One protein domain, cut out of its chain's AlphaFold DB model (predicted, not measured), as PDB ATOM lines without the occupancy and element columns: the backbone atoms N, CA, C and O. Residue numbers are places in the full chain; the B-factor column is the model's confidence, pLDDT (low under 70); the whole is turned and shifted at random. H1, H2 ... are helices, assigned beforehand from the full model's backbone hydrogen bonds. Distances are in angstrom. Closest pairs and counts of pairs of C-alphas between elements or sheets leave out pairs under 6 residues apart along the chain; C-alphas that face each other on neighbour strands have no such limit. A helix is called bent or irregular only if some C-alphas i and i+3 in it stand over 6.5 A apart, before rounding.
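This is residues 9 to 70 of the 88 residues of an uncharacterized protein of Lentisphaerae bacterium (UniProt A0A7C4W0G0). A small body of looped chain, helix H1 and helix H2 bears a long tail, residues 54 to 70, which sticks out and holds the last helix, H3, residues 62 to 69. Within the body, the looped stretch of residues 9 to 27 has no named element, H1 and H2 lie on different sides of it, and the tail makes much of the length. The printed part has 62 residues, with three named helices in the order H1, H2, H3 and no named strand; the class is all helix, though the helices hold 27 of the 62 residues, under half. The whole is only just loose, close to extended, with a radius of gyration of the C-alphas of 15.5 A and spans of 51 by 22 by 17 A.

Residues 9 to 27 come first, 19 residues with no named element, and their C-alphas lie 3 to 16 A from the mean of all C-alphas. H1, residues 28 to 34, follows, and a short link of 9 residues leads from it to H2, residues 44 to 55. H1 and H2 are apart, with no C-alpha of the one within 8 A of the other. A short link of 6 residues leads from H2 to H3, residues 62 to 69. H2 and H3 are apart, and so are H1 and H3. Residues 54 to 70 stand free, of which 62 to 69 belong to H3. In H2 and H3 every O i to N i+4 pair is within hydrogen-bond range; in H1 0 of 3 such pairs are, beside 3 of 4 O i to N i+3 pairs.

H1 begins at C-alpha 28, at (-20.702, -15.431, -24.853), and is 11.8 A long from Pro 28 to His 34. It is irregular, but only just: C-alphas 31 and 34 are 6.7 A apart. H2, the longest helix with 12 residues, runs from Val 44, C-alpha at (-24.093, -0.199, -16.195), to Lys 55, 16.9 A from first to last C-alpha. H3 runs from Arg 62 to Phe 69 over 11.0 A, and its last C-alpha is at (-41.325, -28.445, 4.386).

The two C-alphas farthest apart are those of Asn 35 and Phe 70, at 51.5 A, and those of Arg 9 and Phe 70 are 40.5 A apart. Without the residues that stand free, the body has 45 residues, spans 29 by 20 by 18 A, and has a radius of gyration of 10.1 A. The printed part has no cut, and neither link between helices is long. The mean pLDDT of the printed part is 83.5; it is under 70 at residues 58 to 60 and 68 to 70, and H3 has a mean of 71.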
ATOM      1  N   ARG A   9     -11.919 -17.877 -18.527       82.62
ATOM      2  CA  ARG A   9     -10.829 -16.962 -18.136       82.62
ATOM      3  C   ARG A   9     -11.152 -15.481 -18.374       82.62
ATOM      4  O   ARG A   9     -10.745 -14.638 -17.589       82.62
ATOM      5  N   LYS A  10     -11.907 -15.155 -19.429       83.38
ATOM      6  CA  LYS A  10     -12.263 -13.763 -19.760       83.38
ATOM      7  C   LYS A  10     -13.499 -13.269 -19.005       83.38
ATOM      8  O   LYS A  10     -13.667 -12.067 -18.806       83.38
ATOM      9  N   CYS A  11     -14.359 -14.192 -18.581       87.62
ATOM     10  CA  CYS A  11     -15.602 -13.892 -17.878       87.62
ATOM     11  C   CYS A  11     -15.487 -13.964 -16.349       87.62
ATOM     12  O   CYS A  11     -16.443 -13.570 -15.691       87.62
ATOM     13  N   HIS A  12     -14.365 -14.440 -15.793       85.12
ATOM     14  CA  HIS A  12     -14.204 -14.689 -14.356       85.12
ATOM     15  C   HIS A  12     -14.603 -13.486 -13.484       85.12
ATOM     16  O   HIS A  12     -15.369 -13.652 -12.546       85.12
ATOM     17  N   GLY A  13     -14.172 -12.275 -13.851       86.44
ATOM     18  CA  GLY A  13     -14.488 -11.037 -13.122       86.44
ATOM     19  C   GLY A  13     -15.746 -10.288 -13.581       86.44
ATOM     20  O   GLY A  13     -15.892  -9.118 -13.255       86.44
ATOM     21  N   CYS A  14     -16.615 -10.888 -14.399       90.12
ATOM     22  CA  CYS A  14     -17.836 -10.224 -14.872       90.12
ATOM     23  C   CYS A  14     -19.007 -10.504 -13.923       90.12
ATOM     24  O   CYS A  14     -19.249 -11.661 -13.590       90.12
ATOM     25  N   LEU A  15     -19.787  -9.479 -13.569       91.12
ATOM     26  CA  LEU A  15     -20.995  -9.635 -12.743       91.12
ATOM     27  C   LEU A  15     -22.016 -10.591 -13.377       91.12
ATOM     28  O   LEU A  15     -22.655 -11.372 -12.686       91.12
ATOM     29  N   LEU A  16     -22.109 -10.600 -14.708       90.81
ATOM     30  CA  LEU A  16     -23.048 -11.428 -15.477       90.81
ATOM     31  C   LEU A  16     -22.602 -12.897 -15.618       90.81
ATOM     32  O   LEU A  16     -23.151 -13.653 -16.434       90.81
ATOM     33  N   ASN A  17     -21.549 -13.295 -14.903       91.25
ATOM     34  CA  ASN A  17     -20.986 -14.634 -14.930       91.25
ATOM     35  C   ASN A  17     -21.811 -15.590 -14.052       91.25
ATOM     36  O   ASN A  17     -21.726 -15.542 -12.834       91.25
ATOM     37  N   LEU A  18     -22.541 -16.518 -14.678       88.31
ATOM     38  CA  LEU A  18     -23.290 -17.575 -13.984       88.31
ATOM     39  C   LEU A  18     -22.515 -18.906 -13.913       88.31
ATOM     40  O   LEU A  18     -23.118 -19.963 -13.767       88.31
ATOM     41  N   GLY A  19     -21.187 -18.873 -14.072       86.50
ATOM     42  CA  GLY A  19     -20.348 -20.063 -14.220       86.50
ATOM     43  C   GLY A  19     -20.294 -20.524 -15.675       86.50
ATOM     44  O   GLY A  19     -19.566 -19.939 -16.489       86.50
ATOM     45  N   ASP A  20     -21.089 -21.536 -16.013       83.81
ATOM     46  CA  ASP A  20     -21.138 -22.182 -17.333       83.81
ATOM     47  C   ASP A  20     -21.721 -21.276 -18.434       83.81
ATOM     48  O   ASP A  20     -21.276 -21.310 -19.586       83.81
ATOM     49  N   ARG A  21     -22.653 -20.391 -18.067       86.81
ATOM     50  CA  ARG A  21     -23.358 -19.478 -18.979       86.81
ATOM     51  C   ARG A  21     -23.202 -18.005 -18.604       86.81
ATOM     52  O   ARG A  21     -22.652 -17.643 -17.559       86.81
ATOM     53  N   CYS A  22     -23.606 -17.123 -19.509       90.19
ATOM     54  CA  CYS A  22     -23.757 -15.695 -19.227       90.19
ATOM     55  C   CYS A  22     -25.239 -15.399 -19.029       90.19
ATOM     56  O   CYS A  22     -26.070 -16.003 -19.701       90.19
ATOM     57  N   TRP A  23     -25.557 -14.473 -18.130       91.38
ATOM     58  CA  TRP A  23     -26.936 -14.033 -17.939       91.38
ATOM     59  C   TRP A  23     -27.514 -13.339 -19.186       91.38
ATOM     60  O   TRP A  23     -28.658 -13.582 -19.542       91.38
ATOM     61  N   GLN A  24     -26.704 -12.532 -19.881       92.94
ATOM     62  CA  GLN A  24     -27.163 -11.705 -21.004       92.94
ATOM     63  C   GLN A  24     -27.041 -12.382 -22.379       92.94
ATOM     64  O   GLN A  24     -27.862 -12.146 -23.258       92.94
ATOM     65  N   HIS A  25     -25.997 -13.189 -22.599       88.69
ATOM     66  CA  HIS A  25     -25.669 -13.729 -23.926       88.69
ATOM     67  C   HIS A  25     -25.796 -15.248 -23.967       88.69
ATOM     68  O   HIS A  25     -25.084 -15.945 -23.243       88.69
ATOM     69  N   ALA A  26     -26.604 -15.759 -24.901       86.19
ATOM     70  CA  ALA A  26     -26.690 -17.193 -25.189       86.19
ATOM     71  C   ALA A  26     -25.372 -17.758 -25.755       86.19
ATOM     72  O   ALA A  26     -25.013 -18.900 -25.478       86.19
ATOM     73  N   TYR A  27     -24.611 -16.940 -26.495       86.75
ATOM     74  CA  TYR A  27     -23.293 -17.298 -27.026       86.75
ATOM     75  C   TYR A  27     -22.209 -16.286 -26.606       86.75
ATOM     76  O   TYR A  27     -21.809 -15.418 -27.386       86.75
ATOM     77  N   PRO A  28     -21.681 -16.387 -25.370       86.69
ATOM     78  CA  PRO A  28     -20.702 -15.431 -24.853       86.69
ATOM     79  C   PRO A  28     -19.395 -15.432 -25.641       86.69
ATOM     80  O   PRO A  28     -18.738 -14.403 -25.736       86.69
ATOM     81  N   ARG A  29     -18.994 -16.579 -26.208       85.44
ATOM     82  CA  ARG A  29     -17.737 -16.704 -26.956       85.44
ATOM     83  C   ARG A  29     -17.709 -15.792 -28.186       85.44
ATOM     84  O   ARG A  29     -16.667 -15.192 -28.434       85.44
ATOM     85  N   GLY A  30     -18.835 -15.626 -28.884       85.31
ATOM     86  CA  GLY A  30     -18.934 -14.747 -30.057       85.31
ATOM     87  C   GLY A  30     -18.636 -13.284 -29.738       85.31
ATOM     88  O   GLY A  30     -17.980 -12.602 -30.520       85.31
ATOM     89  N   GLN A  31     -18.984 -12.829 -28.531       85.38
ATOM     90  CA  GLN A  31     -18.688 -11.461 -28.089       85.38
ATOM     91  C   GLN A  31     -17.177 -11.184 -28.026       85.38
ATOM     92  O   GLN A  31     -16.735 -10.060 -28.233       85.38
ATOM     93  N   TRP A  32     -16.358 -12.212 -27.790       83.31
ATOM     94  CA  TRP A  32     -14.903 -12.080 -27.690       83.31
ATOM     95  C   TRP A  32     -14.160 -12.290 -29.015       83.31
ATOM     96  O   TRP A  32     -12.942 -12.104 -29.027       83.31
ATOM     97  N   GLN A  33     -14.838 -12.700 -30.092       80.25
ATOM     98  CA  GLN A  33     -14.196 -13.001 -31.378       80.25
ATOM     99  C   GLN A  33     -13.886 -11.734 -32.183       80.25
ATOM    100  O   GLN A  33     -12.775 -11.609 -32.681       80.25
ATOM    101  N   HIS A  34     -14.814 -10.775 -32.243       71.69
ATOM    102  CA  HIS A  34     -14.656  -9.599 -33.106       71.69
ATOM    103  C   HIS A  34     -13.694  -8.549 -32.534       71.69
ATOM    104  O   HIS A  34     -12.728  -8.187 -33.186       71.69
ATOM    105  N   ASN A  35     -13.896  -8.112 -31.287       73.94
ATOM    106  CA  ASN A  35     -13.116  -7.006 -30.704       73.94
ATOM    107  C   ASN A  35     -12.312  -7.414 -29.466       73.94
ATOM    108  O   ASN A  35     -11.868  -6.558 -28.702       73.94
ATOM    109  N   LYS A  36     -12.182  -8.725 -29.201       82.62
ATOM    110  CA  LYS A  36     -11.579  -9.271 -27.968       82.62
ATOM    111  C   LYS A  36     -12.137  -8.644 -26.676       82.62
ATOM    112  O   LYS A  36     -11.495  -8.751 -25.633       82.62
ATOM    113  N   ARG A  37     -13.331  -8.044 -26.721       84.75
ATOM    114  CA  ARG A  37     -13.996  -7.333 -25.620       84.75
ATOM    115  C   ARG A  37     -15.487  -7.642 -25.632       84.75
ATOM    116  O   ARG A  37     -16.108  -7.662 -26.686       84.75
ATOM    117  N   CYS A  38     -16.056  -7.847 -24.451       88.25
ATOM    118  CA  CYS A  38     -17.486  -8.064 -24.267       88.25
ATOM    119  C   CYS A  38     -18.177  -6.723 -23.994       88.25
ATOM    120  O   CYS A  38     -17.928  -6.130 -22.953       88.25
ATOM    121  N   ARG A  39     -19.063  -6.262 -24.889       86.06
ATOM    122  CA  ARG A  39     -19.725  -4.943 -24.768       86.06
ATOM    123  C   ARG A  39     -20.532  -4.783 -23.481       86.06
ATOM    124  O   ARG A  39     -20.532  -3.728 -22.874       86.06
ATOM    125  N   THR A  40     -21.165  -5.861 -23.030       89.12
ATOM    126  CA  THR A  40     -22.001  -5.854 -21.822       89.12
ATOM    127  C   THR A  40     -21.198  -6.012 -20.536       89.12
ATOM    128  O   THR A  40     -21.793  -6.147 -19.476       89.12
ATOM    129  N   ARG A  41     -19.860  -6.081 -20.614       87.81
ATOM    130  CA  ARG A  41     -19.005  -6.136 -19.422       87.81
ATOM    131  C   ARG A  41     -18.974  -4.797 -18.692       87.81
ATOM    132  O   ARG A  41     -18.850  -4.808 -17.478       87.81
ATOM    133  N   ASP A  42     -19.077  -3.699 -19.431       86.75
ATOM    134  CA  ASP A  42     -18.953  -2.338 -18.905       86.75
ATOM    135  C   ASP A  42     -20.298  -1.586 -18.974       86.75
ATOM    136  O   ASP A  42     -20.373  -0.383 -18.743       86.75
ATOM    137  N   ASP A  43     -21.384  -2.301 -19.291       91.12
ATOM    138  CA  ASP A  43     -22.724  -1.736 -19.420       91.12
ATOM    139  C   ASP A  43     -23.421  -1.685 -18.053       91.12
ATOM    140  O   ASP A  43     -23.907  -2.692 -17.520       91.12
ATOM    141  N   VAL A  44     -23.478  -0.476 -17.497       91.81
ATOM    142  CA  VAL A  44     -24.093  -0.199 -16.195       91.81
ATOM    143  C   VAL A  44     -25.580  -0.558 -16.190       91.81
ATOM    144  O   VAL A  44     -26.064  -1.127 -15.211       91.81
ATOM    145  N   ALA A  45     -26.307  -0.309 -17.283       93.44
ATOM    146  CA  ALA A  45     -27.741  -0.583 -17.347       93.44
ATOM    147  C   ALA A  45     -28.026  -2.091 -17.296       93.44
ATOM    148  O   ALA A  45     -28.949  -2.538 -16.602       93.44
ATOM    149  N   VAL A  46     -27.208  -2.896 -17.980       93.56
ATOM    150  CA  VAL A  46     -27.305  -4.364 -17.929       93.56
ATOM    151  C   VAL A  46     -26.984  -4.878 -16.526       93.56
ATOM    152  O   VAL A  46     -27.695  -5.744 -16.010       93.56
ATOM    153  N   HIS A  47     -25.968  -4.320 -15.867       93.56
ATOM    154  CA  HIS A  47     -25.627  -4.688 -14.492       93.56
ATOM    155  C   HIS A  47     -26.741  -4.352 -13.494       93.56
ATOM    156  O   HIS A  47     -27.083  -5.191 -12.658       93.56
ATOM    157  N   SER A  48     -27.365  -3.177 -13.601       93.12
ATOM    158  CA  SER A  48     -28.498  -2.803 -12.746       93.12
ATOM    159  C   SER A  48     -29.677  -3.765 -12.901       93.12
ATOM    160  O   SER A  48     -30.258  -4.193 -11.901       93.12
ATOM    161  N   ARG A  49     -30.000  -4.175 -14.136       93.25
ATOM    162  CA  ARG A  49     -31.050  -5.177 -14.400       93.25
ATOM    163  C   ARG A  49     -30.697  -6.542 -13.816       93.25
ATOM    164  O   ARG A  49     -31.556  -7.198 -13.231       93.25
ATOM    165  N   PHE A  50     -29.436  -6.951 -13.925       93.12
ATOM    166  CA  PHE A  50     -28.964  -8.199 -13.335       93.12
ATOM    167  C   PHE A  50     -29.105  -8.206 -11.806       93.12
ATOM    168  O   PHE A  50     -29.613  -9.172 -11.239       93.12
ATOM    169  N   LEU A  51     -28.735  -7.110 -11.141       91.50
ATOM    170  CA  LEU A  51     -28.895  -6.965  -9.691       91.50
ATOM    171  C   LEU A  51     -30.367  -7.012  -9.265       91.50
ATOM    172  O   LEU A  51     -30.690  -7.597  -8.232       91.50
ATOM    173  N   GLN A  52     -31.274  -6.427 -10.050       91.75
ATOM    174  CA  GLN A  52     -32.713  -6.541  -9.797       91.75
ATOM    175  C   GLN A  52     -33.202  -7.981  -9.968       91.75
ATOM    176  O   GLN A  52     -33.928  -8.479  -9.111       91.75
ATOM    177  N   TRP A  53     -32.763  -8.671 -11.023       90.19
ATOM    178  CA  TRP A  53     -33.084 -10.080 -11.250       90.19
ATOM    179  C   TRP A  53     -32.613 -10.975 -10.095       90.19
ATOM    180  O   TRP A  53     -33.367 -11.833  -9.648       90.19
ATOM    181  N   GLN A  54     -31.420 -10.735  -9.540       88.44
ATOM    182  CA  GLN A  54     -30.918 -11.484  -8.379       88.44
ATOM    183  C   GLN A  54     -31.770 -11.300  -7.115       88.44
ATOM    184  O   GLN A  54     -31.826 -12.201  -6.279       88.44
ATOM    185  N   LYS A  55     -32.422 -10.142  -6.963       87.12
ATOM    186  CA  LYS A  55     -33.308  -9.849  -5.826       87.12
ATOM    187  C   LYS A  55     -34.683 -10.495  -5.966       87.12
ATOM    188  O   LYS A  55     -35.401 -10.592  -4.972       87.12
ATOM    189  N   GLN A  56     -35.070 -10.926  -7.168       81.56
ATOM    190  CA  GLN A  56     -36.350 -11.595  -7.350       81.56
ATOM    191  C   GLN A  56     -36.303 -12.963  -6.664       81.56
ATOM    192  O   GLN A  56     -35.363 -13.735  -6.885       81.56
ATOM    193  N   PRO A  57     -37.300 -13.300  -5.825       72.31
ATOM    194  CA  PRO A  57     -37.369 -14.631  -5.256       72.31
ATOM    195  C   PRO A  57     -37.474 -15.617  -6.417       72.31
ATOM    196  O   PRO A  57     -38.431 -15.561  -7.189       72.31
ATOM    197  N   ALA A  58     -36.487 -16.510  -6.551       68.44
ATOM    198  CA  ALA A  58     -36.568 -17.619  -7.490       68.44
ATOM    199  C   ALA A  58     -37.911 -18.309  -7.240       68.44
ATOM    200  O   ALA A  58     -38.127 -18.832  -6.142       68.44
ATOM    201  N   VAL A  59     -38.832 -18.217  -8.202       66.00
ATOM    202  CA  VAL A  59     -40.176 -18.778  -8.078       66.00
ATOM    203  C   VAL A  59     -39.997 -20.278  -7.907       66.00
ATOM    204  O   VAL A  59     -39.729 -21.008  -8.857       66.00
ATOM    205  N   LYS A  60     -40.047 -20.728  -6.651       68.44
ATOM    206  CA  LYS A  60     -39.833 -22.128  -6.311       68.44
ATOM    207  C   LYS A  60     -40.992 -22.909  -6.876       68.44
ATOM    208  O   LYS A  60     -42.158 -22.589  -6.634       68.44
ATOM    209  N   THR A  61     -40.672 -23.976  -7.580       70.12
ATOM    210  CA  THR A  61     -41.700 -24.894  -8.045       70.12
ATOM    211  C   THR A  61     -42.426 -25.502  -6.840       70.12
ATOM    212  O   THR A  61     -41.856 -25.703  -5.760       70.12
ATOM    213  N   ARG A  62     -43.699 -25.878  -7.018       70.19
ATOM    214  CA  ARG A  62     -44.516 -26.534  -5.975       70.19
ATOM    215  C   ARG A  62     -43.840 -27.794  -5.396       70.19
ATOM    216  O   ARG A  62     -44.106 -28.187  -4.262       70.19
ATOM    217  N   ARG A  63     -42.957 -28.438  -6.173       73.94
ATOM    218  CA  ARG A  63     -42.135 -29.597  -5.777       73.94
ATOM    219  C   ARG A  63     -40.984 -29.207  -4.841       73.94
ATOM    220  O   ARG A  63     -40.728 -29.917  -3.870       73.94
ATOM    221  N   GLU A  64     -40.309 -28.093  -5.103       73.12
ATOM    222  CA  GLU A  64     -39.216 -27.580  -4.264       73.12
ATOM    223  C   GLU A  64     -39.722 -27.035  -2.932       73.12
ATOM    224  O   GLU A  64     -39.104 -27.284  -1.895       73.12
ATOM    225  N   LEU A  65     -40.882 -26.369  -2.939       76.44
ATOM    226  CA  LEU A  65     -41.562 -25.946  -1.714       76.44
ATOM    227  C   LEU A  65     -41.872 -27.154  -0.815       76.44
ATOM    228  O   LEU A  65     -41.490 -27.153   0.355       76.44
ATOM    229  N   ARG A  66     -42.450 -28.230  -1.375       72.62
ATOM    230  CA  ARG A  66     -42.727 -29.477  -0.636       72.62
ATOM    231  C   ARG A  66     -41.468 -30.083  -0.013       72.62
ATOM    232  O   ARG A  66     -41.459 -30.374   1.179       72.62
ATOM    233  N   ARG A  67     -40.374 -30.221  -0.771       72.75
ATOM    234  CA  ARG A  67     -39.107 -30.781  -0.250       72.75
ATOM    235  C   ARG A  67     -38.541 -30.000   0.941       72.75
ATOM    236  O   ARG A  67     -37.890 -30.602   1.792       72.75
ATOM    237  N   ARG A  68     -38.766 -28.684   1.004       66.12
ATOM    238  CA  ARG A  68     -38.281 -27.840   2.105       66.12
ATOM    239  C   ARG A  68     -39.106 -28.030   3.380       66.12
ATOM    240  O   ARG A  68     -38.515 -28.120   4.449       66.12
ATOM    241  N   PHE A  69     -40.427 -28.170   3.255       65.62
ATOM    242  CA  PHE A  69     -41.325 -28.445   4.386       65.62
ATOM    243  C   PHE A  69     -41.032 -29.798   5.054       65.62
ATOM    244  O   PHE A  69     -40.950 -29.868   6.274       65.62
ATOM    245  N   PHE A  70     -40.772 -30.856   4.280       62.44
ATOM    246  CA  PHE A  70     -40.506 -32.194   4.838       62.44
ATOM    247  C   PHE A  70     -39.096 -32.390   5.429       62.44
ATOM    248  O   PHE A  70     -38.837 -33.414   6.059       62.44
TER     249      PHE A  70